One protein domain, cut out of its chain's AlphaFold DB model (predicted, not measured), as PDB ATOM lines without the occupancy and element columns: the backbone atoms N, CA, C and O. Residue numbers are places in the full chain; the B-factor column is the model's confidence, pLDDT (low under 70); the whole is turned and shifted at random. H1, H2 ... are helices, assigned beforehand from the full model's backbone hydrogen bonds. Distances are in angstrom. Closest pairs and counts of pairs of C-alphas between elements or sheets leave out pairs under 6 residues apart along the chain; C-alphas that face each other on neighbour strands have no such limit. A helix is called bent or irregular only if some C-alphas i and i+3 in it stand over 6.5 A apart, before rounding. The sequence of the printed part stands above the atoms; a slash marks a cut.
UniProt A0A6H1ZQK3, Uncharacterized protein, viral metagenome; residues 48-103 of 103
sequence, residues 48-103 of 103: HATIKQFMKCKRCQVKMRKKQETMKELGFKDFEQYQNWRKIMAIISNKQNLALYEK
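This is residues 48 to 103 of the 103 residues of an uncharacterized protein of viral metagenome (UniProt A0A6H1ZQK3). Two long helices, H3 and H2, meet near their ends as an open L, and the short helix H1 sits at the far end of H2, turned across it. Most of H3 sticks out as a free arm, residues 86 to 103 with the tail after the helix. The printed part has 56 residues, with three named helices in the order H1, H2, H3 and no named strand; the class is all helix. The whole is extended, with a radius of gyration of the C-alphas of 16.1 A, and flat, spanning 44 by 31 by 14 A.

H3, residues 79 to 100, and H2, residues 58 to 73, only just touch, with 3 pairs of C-alphas within 8 A. The closest C-alphas are those of Met 71 and Tyr 82, 7.6 A apart. H2 touches H3 with residues 68 to 71 alone, and H3 touches H2 with residues 79 to 82 alone. Their lines are about perpendicular, at 79 degrees. H1, residues 51 to 56, is close to H2 but not clearly touching; the closest C-alphas, of Phe 54 and Cys 60, are 6.6 A apart. These two lines are about perpendicular, at 87 degrees. H1 and H3 are apart. Every O i to N i+4 pair is within hydrogen-bond range in H1 and H2, and 16 of 18 in H3.

H3 is 30.5 A from first to last C-alpha, from C-alpha 79 at (-43.694, -21.374, 1.497) to C-alpha 100 at (-36.195, -48.243, 13.764). It has a kink of 37 degrees near residue 94 and is only just irregular: C-alphas 96 and 99 are 6.9 A apart. H2 is 22.3 A long and H1 8.7 A, with C-alpha 51 at (-51.691, -31.253, -12.576).

The C-alphas farthest apart, of Lys 58 and Lys 103, are 45.7 A apart. The printed part has no cut, and both links are tight. Residues 95 to 103 of the model have pLDDT under 70.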
ATOM      1  N   HIS A  48     -57.840 -35.352  -9.604       91.50
ATOM      2  CA  HIS A  48     -57.555 -34.813 -10.932       91.50
ATOM      3  C   HIS A  48     -56.669 -35.795 -11.684       91.50
ATOM      4  O   HIS A  48     -55.736 -36.336 -11.094       91.50
ATOM      5  N   ALA A  49     -56.930 -35.989 -12.977       92.31
ATOM      6  CA  ALA A  49     -56.086 -36.834 -13.818       92.31
ATOM      7  C   ALA A  49     -54.751 -36.147 -14.142       92.31
ATOM      8  O   ALA A  49     -53.741 -36.808 -14.357       92.31
ATOM      9  N   THR A  50     -54.734 -34.809 -14.159       93.81
ATOM     10  CA  THR A  50     -53.531 -34.023 -14.461       93.81
ATOM     11  C   THR A  50     -53.320 -32.868 -13.488       93.81
ATOM     12  O   THR A  50     -54.261 -32.303 -12.925       93.81
ATOM     13  N   ILE A  51     -52.063 -32.436 -13.364       89.44
ATOM     14  CA  ILE A  51     -51.691 -31.253 -12.576       89.44
ATOM     15  C   ILE A  51     -52.373 -29.992 -13.134       89.44
ATOM     16  O   ILE A  51     -52.834 -29.150 -12.371       89.44
ATOM     17  N   LYS A  52     -52.504 -29.867 -14.461       93.06
ATOM     18  CA  LYS A  52     -53.153 -28.708 -15.098       93.06
ATOM     19  C   LYS A  52     -54.621 -28.577 -14.684       93.06
ATOM     20  O   LYS A  52     -55.093 -27.467 -14.454       93.06
ATOM     21  N   GLN A  53     -55.330 -29.700 -14.563       91.62
ATOM     22  CA  GLN A  53     -56.699 -29.726 -14.044       91.62
ATOM     23  C   GLN A  53     -56.736 -29.337 -12.564       91.62
ATOM     24  O   GLN A  53     -57.549 -28.497 -12.188       91.62
ATOM     25  N   PHE A  54     -55.813 -29.861 -11.750       91.00
ATOM     26  CA  PHE A  54     -55.684 -29.464 -10.345       91.00
ATOM     27  C   PHE A  54     -55.465 -27.952 -10.194       91.00
ATOM     28  O   PHE A  54     -56.167 -27.304  -9.419       91.00
ATOM     29  N   MET A  55     -54.551 -27.366 -10.976       89.88
ATOM     30  CA  MET A  55     -54.254 -25.931 -10.924       89.88
ATOM     31  C   MET A  55     -55.446 -25.063 -11.325       89.88
ATOM     32  O   MET A  55     -55.552 -23.942 -10.843       89.88
ATOM     33  N   LYS A  56     -56.339 -25.554 -12.191       93.81
ATOM     34  CA  LYS A  56     -57.555 -24.840 -12.616       93.81
ATOM     35  C   LYS A  56     -58.762 -25.110 -11.714       93.81
ATOM     36  O   LYS A  56     -59.791 -24.451 -11.850       93.81
ATOM     37  N   CYS A  57     -58.666 -26.074 -10.802       94.19
ATOM     38  CA  CYS A  57     -59.780 -26.471  -9.961       94.19
ATOM     39  C   CYS A  57     -60.000 -25.487  -8.812       94.19
ATOM     40  O   CYS A  57     -59.211 -25.420  -7.867       94.19
ATOM     41  N   LYS A  58     -61.138 -24.783  -8.838       93.38
ATOM     42  CA  LYS A  58     -61.535 -23.834  -7.786       93.38
ATOM     43  C   LYS A  58     -61.551 -24.479  -6.391       93.38
ATOM     44  O   LYS A  58     -61.045 -23.884  -5.446       93.38
ATOM     45  N   ARG A  59     -62.050 -25.718  -6.253       92.19
ATOM     46  CA  ARG A  59     -62.116 -26.435  -4.959       92.19
ATOM     47  C   ARG A  59     -60.723 -26.680  -4.371       92.19
ATOM     48  O   ARG A  59     -60.504 -26.455  -3.181       92.19
ATOM     49  N   CYS A  60     -59.768 -27.098  -5.200       92.50
ATOM     50  CA  CYS A  60     -58.383 -27.294  -4.772       92.50
ATOM     51  C   CYS A  60     -57.640 -25.978  -4.549       92.50
ATOM     52  O   CYS A  60     -56.867 -25.887  -3.599       92.50
ATOM     53  N   GLN A  61     -57.914 -24.942  -5.344       92.94
ATOM     54  CA  GLN A  61     -57.355 -23.608  -5.119       92.94
ATOM     55  C   GLN A  61     -57.797 -23.009  -3.778       92.94
ATOM     56  O   GLN A  61     -56.967 -22.440  -3.072       92.94
ATOM     57  N   VAL A  62     -59.064 -23.180  -3.380       94.06
ATOM     58  CA  VAL A  62     -59.556 -22.745  -2.059       94.06
ATOM     59  C   VAL A  62     -58.795 -23.451  -0.935       94.06
ATOM     60  O   VAL A  62     -58.341 -22.799   0.002       94.06
ATOM     61  N   LYS A  63     -58.573 -24.767  -1.044       92.56
ATOM     62  CA  LYS A  63     -57.774 -25.522  -0.060       92.56
ATOM     63  C   LYS A  63     -56.313 -25.081  -0.026       92.56
ATOM     64  O   LYS A  63     -55.748 -24.938   1.054       92.56
ATOM     65  N   MET A  64     -55.714 -24.819  -1.187       90.81
ATOM     66  CA  MET A  64     -54.348 -24.295  -1.279       90.81
ATOM     67  C   MET A  64     -54.222 -22.925  -0.616       90.81
ATOM     68  O   MET A  64     -53.282 -22.708   0.145       90.81
ATOM     69  N   ARG A  65     -55.191 -22.031  -0.842       92.62
ATOM     70  CA  ARG A  65     -55.243 -20.723  -0.184       92.62
ATOM     71  C   ARG A  65     -55.380 -20.871   1.327       92.62
ATOM     72  O   ARG A  65     -54.560 -20.327   2.054       92.62
ATOM     73  N   LYS A  66     -56.311 -21.713   1.786       94.19
ATOM     74  CA  LYS A  66     -56.482 -22.018   3.211       94.19
ATOM     75  C   LYS A  66     -55.196 -22.560   3.834       94.19
ATOM     76  O   LYS A  66     -54.820 -22.165   4.927       94.19
ATOM     77  N   LYS A  67     -54.476 -23.438   3.130       92.19
ATOM     78  CA  LYS A  67     -53.175 -23.939   3.587       92.19
ATOM     79  C   LYS A  67     -52.149 -22.808   3.712       92.19
ATOM     80  O   LYS A  67     -51.404 -22.793   4.683       92.19
ATOM     81  N   GLN A  68     -52.096 -21.883   2.752       91.38
ATOM     82  CA  GLN A  68     -51.206 -20.715   2.804       91.38
ATOM     83  C   GLN A  68     -51.553 -19.769   3.953       91.38
ATOM     84  O   GLN A  68     -50.650 -19.328   4.656       91.38
ATOM     85  N   GLU A  69     -52.837 -19.506   4.178       93.62
ATOM     86  CA  GLU A  69     -53.323 -18.719   5.314       93.62
ATOM     87  C   GLU A  69     -52.935 -19.385   6.635       93.62
ATOM     88  O   GLU A  69     -52.282 -18.760   7.462       93.62
ATOM     89  N   THR A  70     -53.187 -20.689   6.783       93.38
ATOM     90  CA  THR A  70     -52.774 -21.437   7.978       93.38
ATOM     91  C   THR A  70     -51.254 -21.438   8.176       93.38
ATOM     92  O   THR A  70     -50.795 -21.403   9.311       93.38
ATOM     93  N   MET A  71     -50.445 -21.469   7.110       92.06
ATOM     94  CA  MET A  71     -48.986 -21.337   7.244       92.06
ATOM     95  C   MET A  71     -48.598 -19.960   7.803       92.06
ATOM     96  O   MET A  71     -47.773 -19.895   8.711       92.06
ATOM     97  N   LYS A  72     -49.236 -18.882   7.333       91.31
ATOM     98  CA  LYS A  72     -49.012 -17.528   7.864       91.31
ATOM     99  C   LYS A  72     -49.452 -17.403   9.322       91.31
ATOM    100  O   LYS A  72     -48.704 -16.870  10.130       91.31
ATOM    101  N   GLU A  73     -50.617 -17.947   9.675       92.19
ATOM    102  CA  GLU A  73     -51.129 -17.972  11.055       92.19
ATOM    103  C   GLU A  73     -50.202 -18.726  12.015       92.19
ATOM    104  O   GLU A  73     -50.074 -18.359  13.178       92.19
ATOM    105  N   LEU A  74     -49.542 -19.782  11.532       90.56
ATOM    106  CA  LEU A  74     -48.546 -20.526  12.303       90.56
ATOM    107  C   LEU A  74     -47.223 -19.761  12.472       90.56
ATOM    108  O   LEU A  74     -46.385 -20.188  13.259       90.56
ATOM    109  N   GLY A  75     -47.026 -18.657  11.747       90.50
ATOM    110  CA  GLY A  75     -45.823 -17.828  11.812       90.50
ATOM    111  C   GLY A  75     -44.797 -18.095  10.712       90.50
ATOM    112  O   GLY A  75     -43.692 -17.570  10.792       90.50
ATOM    113  N   PHE A  76     -45.126 -18.881   9.679       91.62
ATOM    114  CA  PHE A  76     -44.259 -18.995   8.504       91.62
ATOM    115  C   PHE A  76     -44.387 -17.745   7.628       91.62
ATOM    116  O   PHE A  76     -45.486 -17.363   7.223       91.62
ATOM    117  N   LYS A  77     -43.249 -17.146   7.278       88.25
ATOM    118  CA  LYS A  77     -43.143 -15.994   6.378       88.25
ATOM    119  C   LYS A  77     -43.617 -16.334   4.967       88.25
ATOM    120  O   LYS A  77     -44.392 -15.594   4.365       88.25
ATOM    121  N   ASP A  78     -43.154 -17.466   4.447       86.81
ATOM    122  CA  ASP A  78     -43.435 -17.919   3.093       86.81
ATOM    123  C   ASP A  78     -43.361 -19.452   2.974       86.81
ATOM    124  O   ASP A  78     -43.066 -20.191   3.921       86.81
ATOM    125  N   PHE A  79     -43.696 -19.944   1.782       85.81
ATOM    126  CA  PHE A  79     -43.694 -21.374   1.497       85.81
ATOM    127  C   PHE A  79     -42.285 -21.977   1.494       85.81
ATOM    128  O   PHE A  79     -42.133 -23.153   1.828       85.81
ATOM    129  N   GLU A  80     -41.263 -21.199   1.140       88.62
ATOM    130  CA  GLU A  80     -39.875 -21.658   1.113       88.62
ATOM    131  C   GLU A  80     -39.358 -21.903   2.536       88.62
ATOM    132  O   GLU A  80     -38.810 -22.971   2.819       88.62
ATOM    133  N   GLN A  81     -39.635 -20.983   3.465       88.38
ATOM    134  CA  GLN A  81     -39.343 -21.145   4.885       88.38
ATOM    135  C   GLN A  81     -40.025 -22.397   5.439       88.38
ATOM    136  O   GLN A  81     -39.375 -23.200   6.107       88.38
ATOM    137  N   TYR A  82     -41.298 -22.627   5.103       89.69
ATOM    138  CA  TYR A  82     -42.000 -23.859   5.474       89.69
ATOM    139  C   TYR A  82     -41.333 -25.119   4.894       89.69
ATOM    140  O   TYR A  82     -41.161 -26.112   5.604       89.69
ATOM    141  N   GLN A  83     -40.943 -25.115   3.615       87.75
ATOM    142  CA  GLN A  83     -40.284 -26.269   3.000       87.75
ATOM    143  C   GLN A  83     -38.937 -26.575   3.654       87.75
ATOM    144  O   GLN A  83     -38.641 -27.738   3.939       87.75
ATOM    145  N   ASN A  84     -38.133 -25.546   3.910       86.94
ATOM    146  CA  ASN A  84     -36.844 -25.693   4.570       86.94
ATOM    147  C   ASN A  84     -37.018 -26.151   6.022       86.94
ATOM    148  O   ASN A  84     -36.343 -27.087   6.455       86.94
ATOM    149  N   TRP A  85     -37.989 -25.583   6.741       89.25
ATOM    150  CA  TRP A  85     -38.370 -26.010   8.085       89.25
ATOM    151  C   TRP A  85     -38.754 -27.490   8.107       89.25
ATOM    152  O   TRP A  85     -38.222 -28.255   8.908       89.25
ATOM    153  N   ARG A  86     -39.608 -27.922   7.172       88.06
ATOM    154  CA  ARG A  86     -40.048 -29.317   7.058       88.06
ATOM    155  C   ARG A  86     -38.877 -30.255   6.796       88.06
ATOM    156  O   ARG A  86     -38.803 -31.300   7.430       88.06
ATOM    157  N   LYS A  87     -37.956 -29.899   5.894       84.25
ATOM    158  CA  LYS A  87     -36.747 -30.699   5.623       84.25
ATOM    159  C   LYS A  87     -35.897 -30.851   6.885       84.25
ATOM    160  O   LYS A  87     -35.514 -31.966   7.228       84.25
ATOM    161  N   ILE A  88     -35.634 -29.753   7.595       84.62
ATOM    162  CA  ILE A  88     -34.824 -29.773   8.820       84.62
ATOM    163  C   ILE A  88     -35.515 -30.595   9.909       84.62
ATOM    164  O   ILE A  88     -34.885 -31.467  10.505       84.62
ATOM    165  N   MET A  89     -36.808 -30.371  10.142       84.31
ATOM    166  CA  MET A  89     -37.567 -31.107  11.151       84.31
ATOM    167  C   MET A  89     -37.710 -32.586  10.812       84.31
ATOM    168  O   MET A  89     -37.574 -33.417  11.706       84.31
ATOM    169  N   ALA A  90     -37.877 -32.937   9.535       82.75
ATOM    170  CA  ALA A  90     -37.838 -34.321   9.083       82.75
ATOM    171  C   ALA A  90     -36.466 -34.952   9.341       82.75
ATOM    172  O   ALA A  90     -36.413 -36.071   9.824       82.75
ATOM    173  N   ILE A  91     -35.351 -34.250   9.109       80.75
ATOM    174  CA  ILE A  91     -34.009 -34.763   9.437       80.75
ATOM    175  C   ILE A  91     -33.838 -34.936  10.953       80.75
ATOM    176  O   ILE A  91     -33.288 -35.943  11.389       80.75
ATOM    177  N   ILE A  92     -34.299 -33.984  11.769       80.06
ATOM    178  CA  ILE A  92     -34.208 -34.066  13.236       80.06
ATOM    179  C   ILE A  92     -35.067 -35.221  13.765       80.06
ATOM    180  O   ILE A  92     -34.599 -36.003  14.592       80.06
ATOM    181  N   SER A  93     -36.292 -35.357  13.256       74.50
ATOM    182  CA  SER A  93     -37.222 -36.427  13.616       74.50
ATOM    183  C   SER A  93     -36.754 -37.789  13.091       74.50
ATOM    184  O   SER A  93     -36.787 -38.767  13.828       74.50
ATOM    185  N   ASN A  94     -36.202 -37.867  11.877       71.31
ATOM    186  CA  ASN A  94     -35.648 -39.101  11.308       71.31
ATOM    187  C   ASN A  94     -34.325 -39.506  11.955       71.31
ATOM    188  O   ASN A  94     -34.079 -40.690  12.100       71.31
ATOM    189  N   LYS A  95     -33.491 -38.576  12.432       59.84
ATOM    190  CA  LYS A  95     -32.343 -38.921  13.292       59.84
ATOM    191  C   LYS A  95     -32.768 -39.398  14.684       59.84
ATOM    192  O   LYS A  95     -31.987 -40.077  15.340       59.84
ATOM    193  N   GLN A  96     -33.985 -39.078  15.129       52.41
ATOM    194  CA  GLN A  96     -34.610 -39.721  16.292       52.41
ATOM    195  C   GLN A  96     -35.246 -41.083  15.936       52.41
ATOM    196  O   GLN A  96     -35.236 -41.971  16.780       52.41
ATOM    197  N   ASN A  97     -35.740 -41.273  14.702       45.50
ATOM    198  CA  ASN A  97     -36.376 -42.512  14.214       45.50
ATOM    199  C   ASN A  97     -35.437 -43.499  13.484       45.50
ATOM    200  O   ASN A  97     -35.861 -44.607  13.172       45.50
ATOM    201  N   LEU A  98     -34.169 -43.157  13.226       38.91
ATOM    202  CA  LEU A  98     -33.181 -44.048  12.591       38.91
ATOM    203  C   LEU A  98     -32.868 -45.291  13.444       38.91
ATOM    204  O   LEU A  98     -32.378 -46.275  12.915       38.91
ATOM    205  N   ALA A  99     -33.249 -45.294  14.725       44.28
ATOM    206  CA  ALA A  99     -33.225 -46.485  15.577       44.28
ATOM    207  C   ALA A  99     -34.263 -47.567  15.187       44.28
ATOM    208  O   ALA A  99     -34.263 -48.640  15.783       44.28
ATOM    209  N   LEU A 100     -35.160 -47.303  14.225       39.72
ATOM    210  CA  LEU A 100     -36.195 -48.243  13.764       39.72
ATOM    211  C   LEU A 100     -35.990 -48.755  12.326       39.72
ATOM    212  O   LEU A 100     -36.797 -49.554  11.865       39.72
ATOM    213  N   TYR A 101     -34.923 -48.336  11.635       33.12
ATOM    214  CA  TYR A 101     -34.588 -48.799  10.277       33.12
ATOM    215  C   TYR A 101     -33.187 -49.445  10.184       33.12
ATOM    216  O   TYR A 101     -32.600 -49.486   9.110       33.12
ATOM    217  N   GLU A 102     -32.671 -49.978  11.299       34.84
ATOM    218  CA  GLU A 102     -31.513 -50.896  11.341       34.84
ATOM    219  C   GLU A 102     -31.919 -52.318  11.788       34.84
ATOM    220  O   GLU A 102     -31.276 -52.923  12.649       34.84
ATOM    221  N   LYS A 103     -32.996 -52.871  11.220       33.09
ATOM    222  CA  LYS A 103     -33.249 -54.321  11.232       33.09
ATOM    223  C   LYS A 103     -33.789 -54.791   9.895       33.09
ATOM    224  O   LYS A 103     -34.713 -54.121   9.386       33.09
TER     225      LYS A 103